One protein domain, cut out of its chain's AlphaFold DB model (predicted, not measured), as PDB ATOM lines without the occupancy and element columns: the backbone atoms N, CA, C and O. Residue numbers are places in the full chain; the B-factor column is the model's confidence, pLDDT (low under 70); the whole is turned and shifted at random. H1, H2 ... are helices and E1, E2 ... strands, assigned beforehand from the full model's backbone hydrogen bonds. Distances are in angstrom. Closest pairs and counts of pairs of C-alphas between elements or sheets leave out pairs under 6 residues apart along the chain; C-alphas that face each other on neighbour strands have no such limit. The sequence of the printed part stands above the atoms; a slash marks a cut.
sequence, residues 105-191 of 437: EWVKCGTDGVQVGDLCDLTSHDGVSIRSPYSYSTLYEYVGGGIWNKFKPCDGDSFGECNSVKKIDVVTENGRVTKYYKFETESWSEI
ATOM      1  N   GLU A 105       5.094  -1.664   7.009       86.12
ATOM      2  CA  GLU A 105       5.990  -2.835   7.025       86.12
ATOM      3  C   GLU A 105       7.457  -2.525   6.714       86.12
ATOM      4  O   GLU A 105       8.360  -3.123   7.297       86.12
ATOM      5  N   TRP A 106       7.686  -1.510   5.885       85.31
ATOM      6  CA  TRP A 106       8.997  -1.010   5.498       85.31
ATOM      7  C   TRP A 106       9.921  -0.619   6.659       85.31
ATOM      8  O   TRP A 106      11.119  -0.498   6.440       85.31
ATOM      9  N   VAL A 107       9.432  -0.440   7.894       86.69
ATOM     10  CA  VAL A 107      10.325  -0.172   9.042       86.69
ATOM     11  C   VAL A 107      11.267  -1.316   9.374       86.69
ATOM     12  O   VAL A 107      12.282  -1.081  10.018       86.69
ATOM     13  N   LYS A 108      10.963  -2.535   8.922       87.19
ATOM     14  CA  LYS A 108      11.890  -3.667   9.012       87.19
ATOM     15  C   LYS A 108      13.147  -3.467   8.158       87.19
ATOM     16  O   LYS A 108      14.162  -4.103   8.409       87.19
ATOM     17  N   CYS A 109      13.100  -2.571   7.175       88.12
ATOM     18  CA  CYS A 109      14.264  -2.190   6.395       88.12
ATOM     19  C   CYS A 109      15.160  -1.259   7.225       88.12
ATOM     20  O   CYS A 109      14.814  -0.102   7.486       88.12
ATOM     21  N   GLY A 110      16.321  -1.767   7.640       84.75
ATOM     22  CA  GLY A 110      17.315  -0.990   8.380       84.75
ATOM     23  C   GLY A 110      17.778   0.243   7.599       84.75
ATOM     24  O   GLY A 110      17.906   0.207   6.381       84.75
ATOM     25  N   THR A 111      18.030   1.349   8.296       84.81
ATOM     26  CA  THR A 111      18.455   2.625   7.685       84.81
ATOM     27  C   THR A 111      19.958   2.878   7.798       84.81
ATOM     28  O   THR A 111      20.447   3.929   7.381       84.81
ATOM     29  N   ASP A 112      20.702   1.937   8.370       85.06
ATOM     30  CA  ASP A 112      22.125   2.099   8.642       85.06
ATOM     31  C   ASP A 112      22.951   1.681   7.426       85.06
ATOM     32  O   ASP A 112      22.817   0.575   6.906       85.06
ATOM     33  N   GLY A 113      23.815   2.582   6.951       85.31
ATOM     34  CA  GLY A 113      24.681   2.320   5.799       85.31
ATOM     35  C   GLY A 113      23.962   2.250   4.446       85.31
ATOM     36  O   GLY A 113      24.605   1.895   3.457       85.31
ATOM     37  N   VAL A 114      22.673   2.604   4.385       89.75
ATOM     38  CA  VAL A 114      21.903   2.622   3.134       89.75
ATOM     39  C   VAL A 114      22.001   3.967   2.412       89.75
ATOM     40  O   VAL A 114      22.074   5.035   3.028       89.75
ATOM     41  N   GLN A 115      22.013   3.918   1.086       91.81
ATOM     42  CA  GLN A 115      22.056   5.064   0.183       91.81
ATOM     43  C   GLN A 115      20.734   5.198  -0.566       91.81
ATOM     44  O   GLN A 115      20.004   4.225  -0.739       91.81
ATOM     45  N   VAL A 116      20.396   6.420  -0.988       91.44
ATOM     46  CA  VAL A 116      19.182   6.658  -1.785       91.44
ATOM     47  C   VAL A 116      19.227   5.788  -3.045       91.44
ATOM     48  O   VAL A 116      20.225   5.820  -3.763       91.44
ATOM     49  N   GLY A 117      18.159   5.026  -3.285       86.94
ATOM     50  CA  GLY A 117      18.059   4.028  -4.353       86.94
ATOM     51  C   GLY A 117      18.366   2.587  -3.922       86.94
ATOM     52  O   GLY A 117      18.123   1.668  -4.700       86.94
ATOM     53  N   ASP A 118      18.866   2.360  -2.700       89.31
ATOM     54  CA  ASP A 118      19.014   1.000  -2.167       89.31
ATOM     55  C   ASP A 118      17.648   0.317  -2.051       89.31
ATOM     56  O   ASP A 118      16.646   0.956  -1.718       89.31
ATOM     57  N   LEU A 119      17.621  -0.996  -2.283       91.00
ATOM     58  CA  LEU A 119      16.405  -1.799  -2.231       91.00
ATOM     59  C   LEU A 119      16.394  -2.703  -0.998       91.00
ATOM     60  O   LEU A 119      17.425  -3.215  -0.574       91.00
ATOM     61  N   CYS A 120      15.217  -2.904  -0.427       90.25
ATOM     62  CA  CYS A 120      14.958  -3.799   0.691       90.25
ATOM     63  C   CYS A 120      13.822  -4.742   0.307       90.25
ATOM     64  O   CYS A 120      12.785  -4.299  -0.190       90.25
ATOM     65  N   ASP A 121      14.021  -6.035   0.535       87.19
ATOM     66  CA  ASP A 121      13.019  -7.065   0.288       87.19
ATOM     67  C   ASP A 121      12.390  -7.511   1.602       87.19
ATOM     68  O   ASP A 121      13.082  -7.998   2.500       87.19
ATOM     69  N   LEU A 122      11.073  -7.355   1.696       85.50
ATOM     70  CA  LEU A 122      10.283  -7.887   2.790       85.50
ATOM     71  C   LEU A 122       9.385  -8.993   2.251       85.50
ATOM     72  O   LEU A 122       8.393  -8.752   1.559       85.50
ATOM     73  N   THR A 123       9.746 -10.227   2.591       76.81
ATOM     74  CA  THR A 123       8.923 -11.400   2.321       76.81
ATOM     75  C   THR A 123       7.774 -11.432   3.322       76.81
ATOM     76  O   THR A 123       7.996 -11.631   4.520       76.81
ATOM     77  N   SER A 124       6.541 -11.241   2.850       67.69
ATOM     78  CA  SER A 124       5.372 -11.449   3.698       67.69
ATOM     79  C   SER A 124       5.029 -12.939   3.721       67.69
ATOM     80  O   SER A 124       4.990 -13.632   2.701       67.69
ATOM     81  N   HIS A 125       4.814 -13.469   4.919       61.00
ATOM     82  CA  HIS A 125       4.154 -14.754   5.092       61.00
ATOM     83  C   HIS A 125       2.722 -14.449   5.499       61.00
ATOM     84  O   HIS A 125       2.467 -14.096   6.650       61.00
ATOM     85  N   ASP A 126       1.789 -14.547   4.552       57.16
ATOM     86  CA  ASP A 126       0.368 -14.466   4.871       57.16
ATOM     87  C   ASP A 126       0.024 -15.644   5.787       57.16
ATOM     88  O   ASP A 126      -0.085 -16.794   5.361       57.16
ATOM     89  N   GLY A 127      -0.092 -15.356   7.082       48.84
ATOM     90  CA  GLY A 127      -0.053 -16.345   8.157       48.84
ATOM     91  C   GLY A 127      -1.194 -17.365   8.219       48.84
ATOM     92  O   GLY A 127      -1.329 -18.004   9.258       48.84
ATOM     93  N   VAL A 128      -2.047 -17.536   7.196       47.69
ATOM     94  CA  VAL A 128      -3.269 -18.362   7.338       47.69
ATOM     95  C   VAL A 128      -3.680 -19.209   6.115       47.69
ATOM     96  O   VAL A 128      -4.597 -20.021   6.235       47.69
ATOM     97  N   SER A 129      -3.017 -19.167   4.951       44.25
ATOM     98  CA  SER A 129      -3.428 -20.060   3.843       44.25
ATOM     99  C   SER A 129      -2.626 -21.363   3.807       44.25
ATOM    100  O   SER A 129      -1.581 -21.454   3.175       44.25
ATOM    101  N   ILE A 130      -3.177 -22.432   4.393       50.06
ATOM    102  CA  ILE A 130      -2.635 -23.811   4.340       50.06
ATOM    103  C   ILE A 130      -2.550 -24.347   2.882       50.06
ATOM    104  O   ILE A 130      -2.073 -25.453   2.645       50.06
ATOM    105  N   ARG A 131      -3.033 -23.597   1.878       46.66
ATOM    106  CA  ARG A 131      -3.141 -24.044   0.478       46.66
ATOM    107  C   ARG A 131      -2.276 -23.297  -0.536       46.66
ATOM    108  O   ARG A 131      -2.256 -23.736  -1.681       46.66
ATOM    109  N   SER A 132      -1.552 -22.248  -0.148       44.56
ATOM    110  CA  SER A 132      -0.620 -21.561  -1.053       44.56
ATOM    111  C   SER A 132       0.719 -21.326  -0.364       44.56
ATOM    112  O   SER A 132       0.803 -20.421   0.459       44.56
ATOM    113  N   PRO A 133       1.778 -22.075  -0.712       51.59
ATOM    114  CA  PRO A 133       3.141 -21.786  -0.267       51.59
ATOM    115  C   PRO A 133       3.768 -20.580  -0.994       51.59
ATOM    116  O   PRO A 133       4.976 -20.387  -0.910       51.59
ATOM    117  N   TYR A 134       2.988 -19.783  -1.734       56.25
ATOM    118  CA  TYR A 134       3.510 -18.622  -2.449       56.25
ATOM    119  C   TYR A 134       3.863 -17.521  -1.447       56.25
ATOM    120  O   TYR A 134       2.990 -16.845  -0.906       56.25
ATOM    121  N   SER A 135       5.156 -17.366  -1.183       59.47
ATOM    122  CA  SER A 135       5.701 -16.185  -0.530       59.47
ATOM    123  C   SER A 135       5.746 -15.048  -1.542       59.47
ATOM    124  O   SER A 135       6.375 -15.185  -2.590       59.47
ATOM    125  N   TYR A 136       5.110 -13.923  -1.227       68.19
ATOM    126  CA  TYR A 136       5.231 -12.714  -2.032       68.19
ATOM    127  C   TYR A 136       6.292 -11.808  -1.406       68.19
ATOM    128  O   TYR A 136       6.259 -11.510  -0.210       68.19
ATOM    129  N   SER A 137       7.254 -11.378  -2.214       75.00
ATOM    130  CA  SER A 137       8.243 -10.366  -1.843       75.00
ATOM    131  C   SER A 137       7.706  -8.978  -2.177       75.00
ATOM    132  O   SER A 137       7.343  -8.715  -3.328       75.00
ATOM    133  N   THR A 138       7.679  -8.067  -1.203       83.06
ATOM    134  CA  THR A 138       7.469  -6.641  -1.475       83.06
ATOM    135  C   THR A 138       8.805  -5.913  -1.407       83.06
ATOM    136  O   THR A 138       9.439  -5.856  -0.356       83.06
ATOM    137  N   LEU A 139       9.205  -5.318  -2.532       86.31
ATOM    138  CA  LEU A 139      10.402  -4.487  -2.621       86.31
ATOM    139  C   LEU A 139      10.106  -3.047  -2.189       86.31
ATOM    140  O   LEU A 139       9.093  -2.458  -2.580       86.31
ATOM    141  N   TYR A 140      11.025  -2.464  -1.427       89.31
ATOM    142  CA  TYR A 140      11.025  -1.064  -1.020       89.31
ATOM    143  C   TYR A 140      12.327  -0.384  -1.439       89.31
ATOM    144  O   TYR A 140      13.385  -0.985  -1.333       89.31
ATOM    145  N   GLU A 141      12.256   0.868  -1.878       91.62
ATOM    146  CA  GLU A 141      13.395   1.710  -2.248       91.62
ATOM    147  C   GLU A 141      13.620   2.795  -1.199       91.62
ATOM    148  O   GLU A 141      12.680   3.487  -0.788       91.62
ATOM    149  N   TYR A 142      14.865   2.955  -0.761       92.31
ATOM    150  CA  TYR A 142      15.237   3.997   0.182       92.31
ATOM    151  C   TYR A 142      15.274   5.353  -0.519       92.31
ATOM    152  O   TYR A 142      16.068   5.572  -1.430       92.31
ATOM    153  N   VAL A 143      14.452   6.300  -0.066       93.00
ATOM    154  CA  VAL A 143      14.368   7.651  -0.657       93.00
ATOM    155  C   VAL A 143      15.064   8.722   0.187       93.00
ATOM    156  O   VAL A 143      15.039   9.904  -0.155       93.00
ATOM    157  N   GLY A 144      15.724   8.314   1.275       90.94
ATOM    158  CA  GLY A 144      16.436   9.203   2.193       90.94
ATOM    159  C   GLY A 144      15.626   9.568   3.438       90.94
ATOM    160  O   GLY A 144      14.419   9.353   3.518       90.94
ATOM    161  N   GLY A 145      16.312  10.108   4.450       87.38
ATOM    162  CA  GLY A 145      15.677  10.570   5.691       87.38
ATOM    163  C   GLY A 145      15.009   9.467   6.518       87.38
ATOM    164  O   GLY A 145      14.068   9.750   7.251       87.38
ATOM    165  N   GLY A 146      15.455   8.214   6.385       84.44
ATOM    166  CA  GLY A 146      14.840   7.071   7.063       84.44
ATOM    167  C   GLY A 146      13.560   6.548   6.399       84.44
ATOM    168  O   GLY A 146      12.863   5.734   7.003       84.44
ATOM    169  N   ILE A 147      13.242   7.013   5.184       88.19
ATOM    170  CA  ILE A 147      12.000   6.687   4.477       88.19
ATOM    171  C   ILE A 147      12.262   5.658   3.376       88.19
ATOM    172  O   ILE A 147      13.170   5.803   2.557       88.19
ATOM    173  N   TRP A 148      11.389   4.657   3.337       91.19
ATOM    174  CA  TRP A 148      11.341   3.600   2.336       91.19
ATOM    175  C   TRP A 148       9.997   3.661   1.605       91.19
ATOM    176  O   TRP A 148       8.939   3.631   2.234       91.19
ATOM    177  N   ASN A 149      10.027   3.735   0.277       90.25
ATOM    178  CA  ASN A 149       8.829   3.730  -0.562       90.25
ATOM    179  C   ASN A 149       8.664   2.378  -1.240       90.25
ATOM    180  O   ASN A 149       9.649   1.748  -1.599       90.25
ATOM    181  N   LYS A 150       7.422   1.926  -1.447       87.56
ATOM    182  CA  LYS A 150       7.179   0.688  -2.200       87.56
ATOM    183  C   LYS A 150       7.769   0.843  -3.603       87.56
ATOM    184  O   LYS A 150       7.361   1.738  -4.341       87.56
ATOM    185  N   PHE A 151       8.723  -0.017  -3.943       84.44
ATOM    186  CA  PHE A 151       9.426   0.041  -5.211       84.44
ATOM    187  C   PHE A 151       8.478  -0.388  -6.327       84.44
ATOM    188  O   PHE A 151       7.927  -1.492  -6.323       84.44
ATOM    189  N   LYS A 152       8.271   0.515  -7.283       79.38
ATOM    190  CA  LYS A 152       7.444   0.287  -8.464       79.38
ATOM    191  C   LYS A 152       8.292   0.504  -9.712       79.38
ATOM    192  O   LYS A 152       8.305   1.591 -10.279       79.38
ATOM    193  N   PRO A 153       8.999  -0.532 -10.171       65.12
ATOM    194  CA  PRO A 153       9.898  -0.414 -11.318       65.12
ATOM    195  C   PRO A 153       9.184  -0.173 -12.653       65.12
ATOM    196  O   PRO A 153       9.865   0.022 -13.653       65.12
ATOM    197  N   CYS A 154       7.850  -0.207 -12.671       68.06
ATOM    198  CA  CYS A 154       7.006  -0.083 -13.857       68.06
ATOM    199  C   CYS A 154       6.151   1.197 -13.887       68.06
ATOM    200  O   CYS A 154       5.280   1.311 -14.741       68.06
ATOM    201  N   ASP A 155       6.383   2.177 -13.005       58.53
ATOM    202  CA  ASP A 155       5.594   3.428 -12.967       58.53
ATOM    203  C   ASP A 155       6.001   4.450 -14.068       58.53
ATOM    204  O   ASP A 155       5.884   5.661 -13.892       58.53
ATOM    205  N   GLY A 156       6.453   3.972 -15.234       52.94
ATOM    206  CA  GLY A 156       6.678   4.771 -16.444       52.94
ATOM    207  C   GLY A 156       5.863   4.217 -17.615       52.94
ATOM    208  O   GLY A 156       5.857   3.010 -17.829       52.94
ATOM    209  N   ASP A 157       5.195   5.090 -18.377       43.47
ATOM    210  CA  ASP A 157       4.186   4.810 -19.428       43.47
ATOM    211  C   ASP A 157       4.601   3.864 -20.587       43.47
ATOM    212  O   ASP A 157       3.856   3.669 -21.551       43.47
ATOM    213  N   SER A 158       5.774   3.235 -20.534       44.81
ATOM    214  CA  SER A 158       6.237   2.243 -21.500       44.81
ATOM    215  C   SER A 158       6.038   0.819 -20.970       44.81
ATOM    216  O   SER A 158       6.969   0.183 -20.480       44.81
ATOM    217  N   PHE A 159       4.835   0.274 -21.171       45.53
ATOM    218  CA  PHE A 159       4.460  -1.132 -20.917       45.53
ATOM    219  C   PHE A 159       5.396  -2.198 -21.544       45.53
ATOM    220  O   PHE A 159       5.255  -3.382 -21.253       45.53
ATOM    221  N   GLY A 160       6.349  -1.814 -22.401       48.47
ATOM    222  CA  GLY A 160       7.261  -2.731 -23.089       48.47
ATOM    223  C   GLY A 160       8.399  -3.314 -22.239       48.47
ATOM    224  O   GLY A 160       8.911  -4.369 -22.597       48.47
ATOM    225  N   GLU A 161       8.787  -2.691 -21.118       52.97
ATOM    226  CA  GLU A 161       9.951  -3.128 -20.310       52.97
ATOM    227  C   GLU A 161       9.586  -3.937 -19.047       52.97
ATOM    228  O   GLU A 161      10.463  -4.360 -18.288       52.97
ATOM    229  N   CYS A 162       8.298  -4.200 -18.815       59.56
ATOM    230  CA  CYS A 162       7.832  -4.853 -17.587       59.56
ATOM    231  C   CYS A 162       7.863  -6.383 -17.617       59.56
ATOM    232  O   CYS A 162       7.741  -6.989 -16.566       59.56
ATOM    233  N   ASN A 163       8.138  -7.028 -18.753       58.81
ATOM    234  CA  ASN A 163       8.478  -8.460 -18.775       58.81
ATOM    235  C   ASN A 163       9.972  -8.682 -18.478       58.81
ATOM    236  O   ASN A 163      10.620  -9.527 -19.095       58.81
ATOM    237  N   SER A 164      10.552  -7.865 -17.594       71.56
ATOM    238  CA  SER A 164      11.978  -7.907 -17.297       71.56
ATOM    239  C   SER A 164      12.270  -8.825 -16.120       71.56
ATOM    240  O   SER A 164      11.627  -8.788 -15.071       71.56
ATOM    241  N   VAL A 165      13.300  -9.638 -16.311       79.38
ATOM    242  CA  VAL A 165      13.990 -10.313 -15.225       79.38
ATOM    243  C   VAL A 165      15.089  -9.375 -14.723       79.38
ATOM    244  O   VAL A 165      15.812  -8.788 -15.530       79.38
ATOM    245  N   LYS A 166      15.218  -9.187 -13.408       80.94
ATOM    246  CA  LYS A 166      16.190  -8.259 -12.813       80.94
ATOM    247  C   LYS A 166      17.057  -8.944 -11.765       80.94
ATOM    248  O   LYS A 166      16.557  -9.680 -10.922       80.94
ATOM    249  N   LYS A 167      18.354  -8.635 -11.809       86.31
ATOM    250  CA  LYS A 167      19.320  -8.889 -10.738       86.31
ATOM    251  C   LYS A 167      19.359  -7.646  -9.854       86.31
ATOM    252  O   LYS A 167      19.601  -6.554 -10.365       86.31
ATOM    253  N   ILE A 168      19.083  -7.803  -8.567       84.94
ATOM    254  CA  ILE A 168      18.934  -6.698  -7.622       84.94
ATOM    255  C   ILE A 168      19.752  -6.996  -6.368       84.94
ATOM    256  O   ILE A 168      19.598  -8.057  -5.770       84.94
ATOM    257  N   ASP A 169      20.574  -6.043  -5.940       87.12
ATOM    258  CA  ASP A 169      21.208  -6.098  -4.623       87.12
ATOM    259  C   ASP A 169      20.241  -5.531  -3.582       87.12
ATOM    260  O   ASP A 169      19.888  -4.351  -3.625       87.12
ATOM    261  N   VAL A 170      19.794  -6.382  -2.660       86.38
ATOM    262  CA  VAL A 170      18.876  -6.014  -1.582       86.38
ATOM    263  C   VAL A 170      19.601  -5.960  -0.242       86.38
ATOM    264  O   VAL A 170      20.484  -6.768   0.056       86.38
ATOM    265  N   VAL A 171      19.224  -4.996   0.588       85.75
ATOM    266  CA  VAL A 171      19.694  -4.847   1.964       85.75
ATOM    267  C   VAL A 171      18.840  -5.735   2.867       85.75
ATOM    268  O   VAL A 171      17.615  -5.643   2.865       85.75
ATOM    269  N   THR A 172      19.495  -6.588   3.650       81.62
ATOM    270  CA  THR A 172      18.877  -7.465   4.655       81.62
ATOM    271  C   THR A 172      19.475  -7.191   6.031       81.62
ATOM    272  O   THR A 172      20.499  -6.515   6.148       81.62
ATOM    273  N   GLU A 173      18.887  -7.770   7.080       75.44
ATOM    274  CA  GLU A 173      19.435  -7.712   8.445       75.44
ATOM    275  C   GLU A 173      20.880  -8.246   8.531       75.44
ATOM    276  O   GLU A 173      21.664  -7.781   9.353       75.44
ATOM    277  N   ASN A 174      21.256  -9.180   7.648       78.81
ATOM    278  CA  ASN A 174      22.586  -9.801   7.608       78.81
ATOM    279  C   ASN A 174      23.550  -9.128   6.611       78.81
ATOM    280  O   ASN A 174      24.630  -9.656   6.344       78.81
ATOM    281  N   GLY A 175      23.175  -7.976   6.048       83.00
ATOM    282  CA  GLY A 175      23.947  -7.257   5.034       83.00
ATOM    283  C   GLY A 175      23.308  -7.302   3.647       83.00
ATOM    284  O   GLY A 175      22.123  -7.597   3.494       83.00
ATOM    285  N   ARG A 176      24.084  -6.957   2.618       83.94
ATOM    286  CA  ARG A 176      23.605  -6.935   1.229       83.94
ATOM    287  C   ARG A 176      23.679  -8.328   0.613       83.94
ATOM    288  O   ARG A 176      24.723  -8.970   0.689       83.94
ATOM    289  N   VAL A 177      22.597  -8.758  -0.024       88.06
ATOM    290  CA  VAL A 177      22.541  -9.994  -0.811       88.06
ATOM    291  C   VAL A 177      22.018  -9.682  -2.204       88.06
ATOM    292  O   VAL A 177      21.142  -8.839  -2.376       88.06
ATOM    293  N   THR A 178      22.548 -10.365  -3.208       87.50
ATOM    294  CA  THR A 178      22.001 -10.302  -4.560       87.50
ATOM    295  C   THR A 178      20.836 -11.279  -4.665       87.50
ATOM    296  O   THR A 178      20.994 -12.465  -4.382       87.50
ATOM    297  N   LYS A 179      19.686 -10.789  -5.117       88.25
ATOM    298  CA  LYS A 179      18.508 -11.587  -5.452       88.25
ATOM    299  C   LYS A 179      18.093 -11.364  -6.899       88.25
ATOM    300  O   LYS A 179      18.499 -10.397  -7.551       88.25
ATOM    301  N   TYR A 180      17.274 -12.274  -7.401       86.75
ATOM    302  CA  TYR A 180      16.799 -12.262  -8.771       86.75
ATOM    303  C   TYR A 180      15.285 -12.258  -8.760       86.75
ATOM    304  O   TYR A 180      14.664 -12.998  -8.005       86.75
ATOM    305  N   TYR A 181      14.686 -11.410  -9.582       82.94
ATOM    306  CA  TYR A 181      13.242 -11.267  -9.608       82.94
ATOM    307  C   TYR A 181      12.723 -11.273 -11.032       82.94
ATOM    308  O   TYR A 181      13.357 -10.743 -11.948       82.94
ATOM    309  N   LYS A 182      11.527 -11.823 -11.194       83.94
ATOM    310  CA  LYS A 182      10.741 -11.761 -12.419       83.94
ATOM    311  C   LYS A 182       9.439 -11.038 -12.119       83.94
ATOM    312  O   LYS A 182       8.776 -11.338 -11.125       83.94
ATOM    313  N   PHE A 183       9.090 -10.070 -12.955       78.94
ATOM    314  CA  PHE A 183       7.801  -9.409 -12.845       78.94
ATOM    315  C   PHE A 183       6.764 -10.182 -13.650       78.94
ATOM    316  O   PHE A 183       6.883 -10.322 -14.866       78.94
ATOM    317  N   GLU A 184       5.745 -10.684 -12.963       75.50
ATOM    318  CA  GLU A 184       4.612 -11.374 -13.565       75.50
ATOM    319  C   GLU A 184       3.322 -10.856 -12.939       75.50
ATOM    320  O   GLU A 184       3.223 -10.689 -11.720       75.50
ATOM    321  N   THR A 185       2.310 -10.611 -13.778       70.50
ATOM    322  CA  THR A 185       0.941 -10.304 -13.323       70.50
ATOM    323  C   THR A 185       0.895  -9.249 -12.207       70.50
ATOM    324  O   THR A 185       0.293  -9.470 -11.164       70.50
ATOM    325  N   GLU A 186       1.569  -8.113 -12.421       72.38
ATOM    326  CA  GLU A 186       1.611  -6.958 -11.500       72.38
ATOM    327  C   GLU A 186       2.418  -7.152 -10.200       72.38
ATOM    328  O   GLU A 186       2.421  -6.276  -9.331       72.38
ATOM    329  N   SER A 187       3.149  -8.260 -10.065       72.81
ATOM    330  CA  SER A 187       3.939  -8.571  -8.873       72.81
ATOM    331  C   SER A 187       5.349  -9.042  -9.216       72.81
ATOM    332  O   SER A 187       5.585  -9.653 -10.257       72.81
ATOM    333  N   TRP A 188       6.303  -8.751  -8.332       76.94
ATOM    334  CA  TRP A 188       7.632  -9.348  -8.406       76.94
ATOM    335  C   TRP A 188       7.623 -10.665  -7.651       76.94
ATOM    336  O   TRP A 188       7.289 -10.698  -6.468       76.94
ATOM    337  N   SER A 189       8.021 -11.721  -8.346       81.19
ATOM    338  CA  SER A 189       8.338 -13.001  -7.735       81.19
ATOM    339  C   SER A 189       9.849 -13.148  -7.715       81.19
ATOM    340  O   SER A 189      10.508 -12.939  -8.739       81.19
ATOM    341  N   GLU A 190      10.402 -13.466  -6.547       82.81
ATOM    342  CA  GLU A 190      11.782 -13.929  -6.464       82.81
ATOM    343  C   GLU A 190      11.902 -15.192  -7.318       82.81
ATOM    344  O   GLU A 190      11.084 -16.108  -7.225       82.81
ATOM    345  N   ILE A 191      12.897 -15.203  -8.189       84.62
ATOM    346  CA  ILE A 191      13.256 -16.361  -8.987       84.62
ATOM    347  C   ILE A 191      14.637 -16.818  -8.568       84.62
ATOM    348  O   ILE A 191      15.414 -16.079  -7.954       84.62
TER     349      ILE A 191
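AT A GLANCE: This is residues 105 to 191 of the 437 residues of an uncharacterized protein of Fibrobacter sp. UWB16 (UniProt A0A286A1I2). One strongly twisted sheet of six strands, curled like part of a barrel, folds back on itself into two leaves that face each other, E3 E2 E1 and E5 E6, with E4 as the hinge. The short helix H1 packs on the first leaf, while loop residues 127 to 132 and 155 to 160 stick out. The printed part has 87 residues with one named helix and six named strands, in the order H1 E1 E2 E3 E4 E5 E6; the class is mostly strand, with strands holding 42 of the 46 residues in named elements, and the mixed sheet runs E3 E2 E1 E4 E5 E6. It is compact, with a radius of gyration of the C-alphas of 13.6 A, yet flat, spanning 36 by 36 by 20 A.

HOW THE PARTS SIT: H1, residues 105 to 108, is on the sheet at a height of 7.3 A, only just over E2, residues 136 to 144, with 3 C-alphas on it; it is too short for an O i to N i+4 pair, and its one O i to N i+3 pair is within range. E1, residues 119 to 124, E2 and E3, residues 147 to 150, form a meander, each strand the antiparallel neighbour of the one before, with N 120 and O 140 2.8 A apart and N 141 and O 149 2.8 A apart. E4, residues 165 to 172, is parallel to E1, with N 171 and O 119 at 2.8 A. E4, E5, residues 175 to 184, and E6, residues 187 to 191, form another meander, with N 168 to O 179 at 2.8 A and N 182 to O 189 at 2.9 A. The closest C-alphas of E2 and E6 are those of Ser 137 and Ser 189, 6.5 A.

IN THESE COORDINATES: H1 begins at C-alpha 105 (5.990, -2.835, 7.025). E1 is 15.8 A long, E2 25.0 A and E4 20.7 A. E5, 27.1 A, bends by 51 degrees at residue 178. E6 ends at C-alpha 191 (13.256, -16.361, -8.987).

THE WHOLE: The C-alphas farthest apart, of Arg 131 and Gly 145, are 39.7 A apart. The printed part has no cut. The links E1 to E2 and E3 to E4 are long, and pLDDT is under 70 at residues 124 to 136 and 153 to 163.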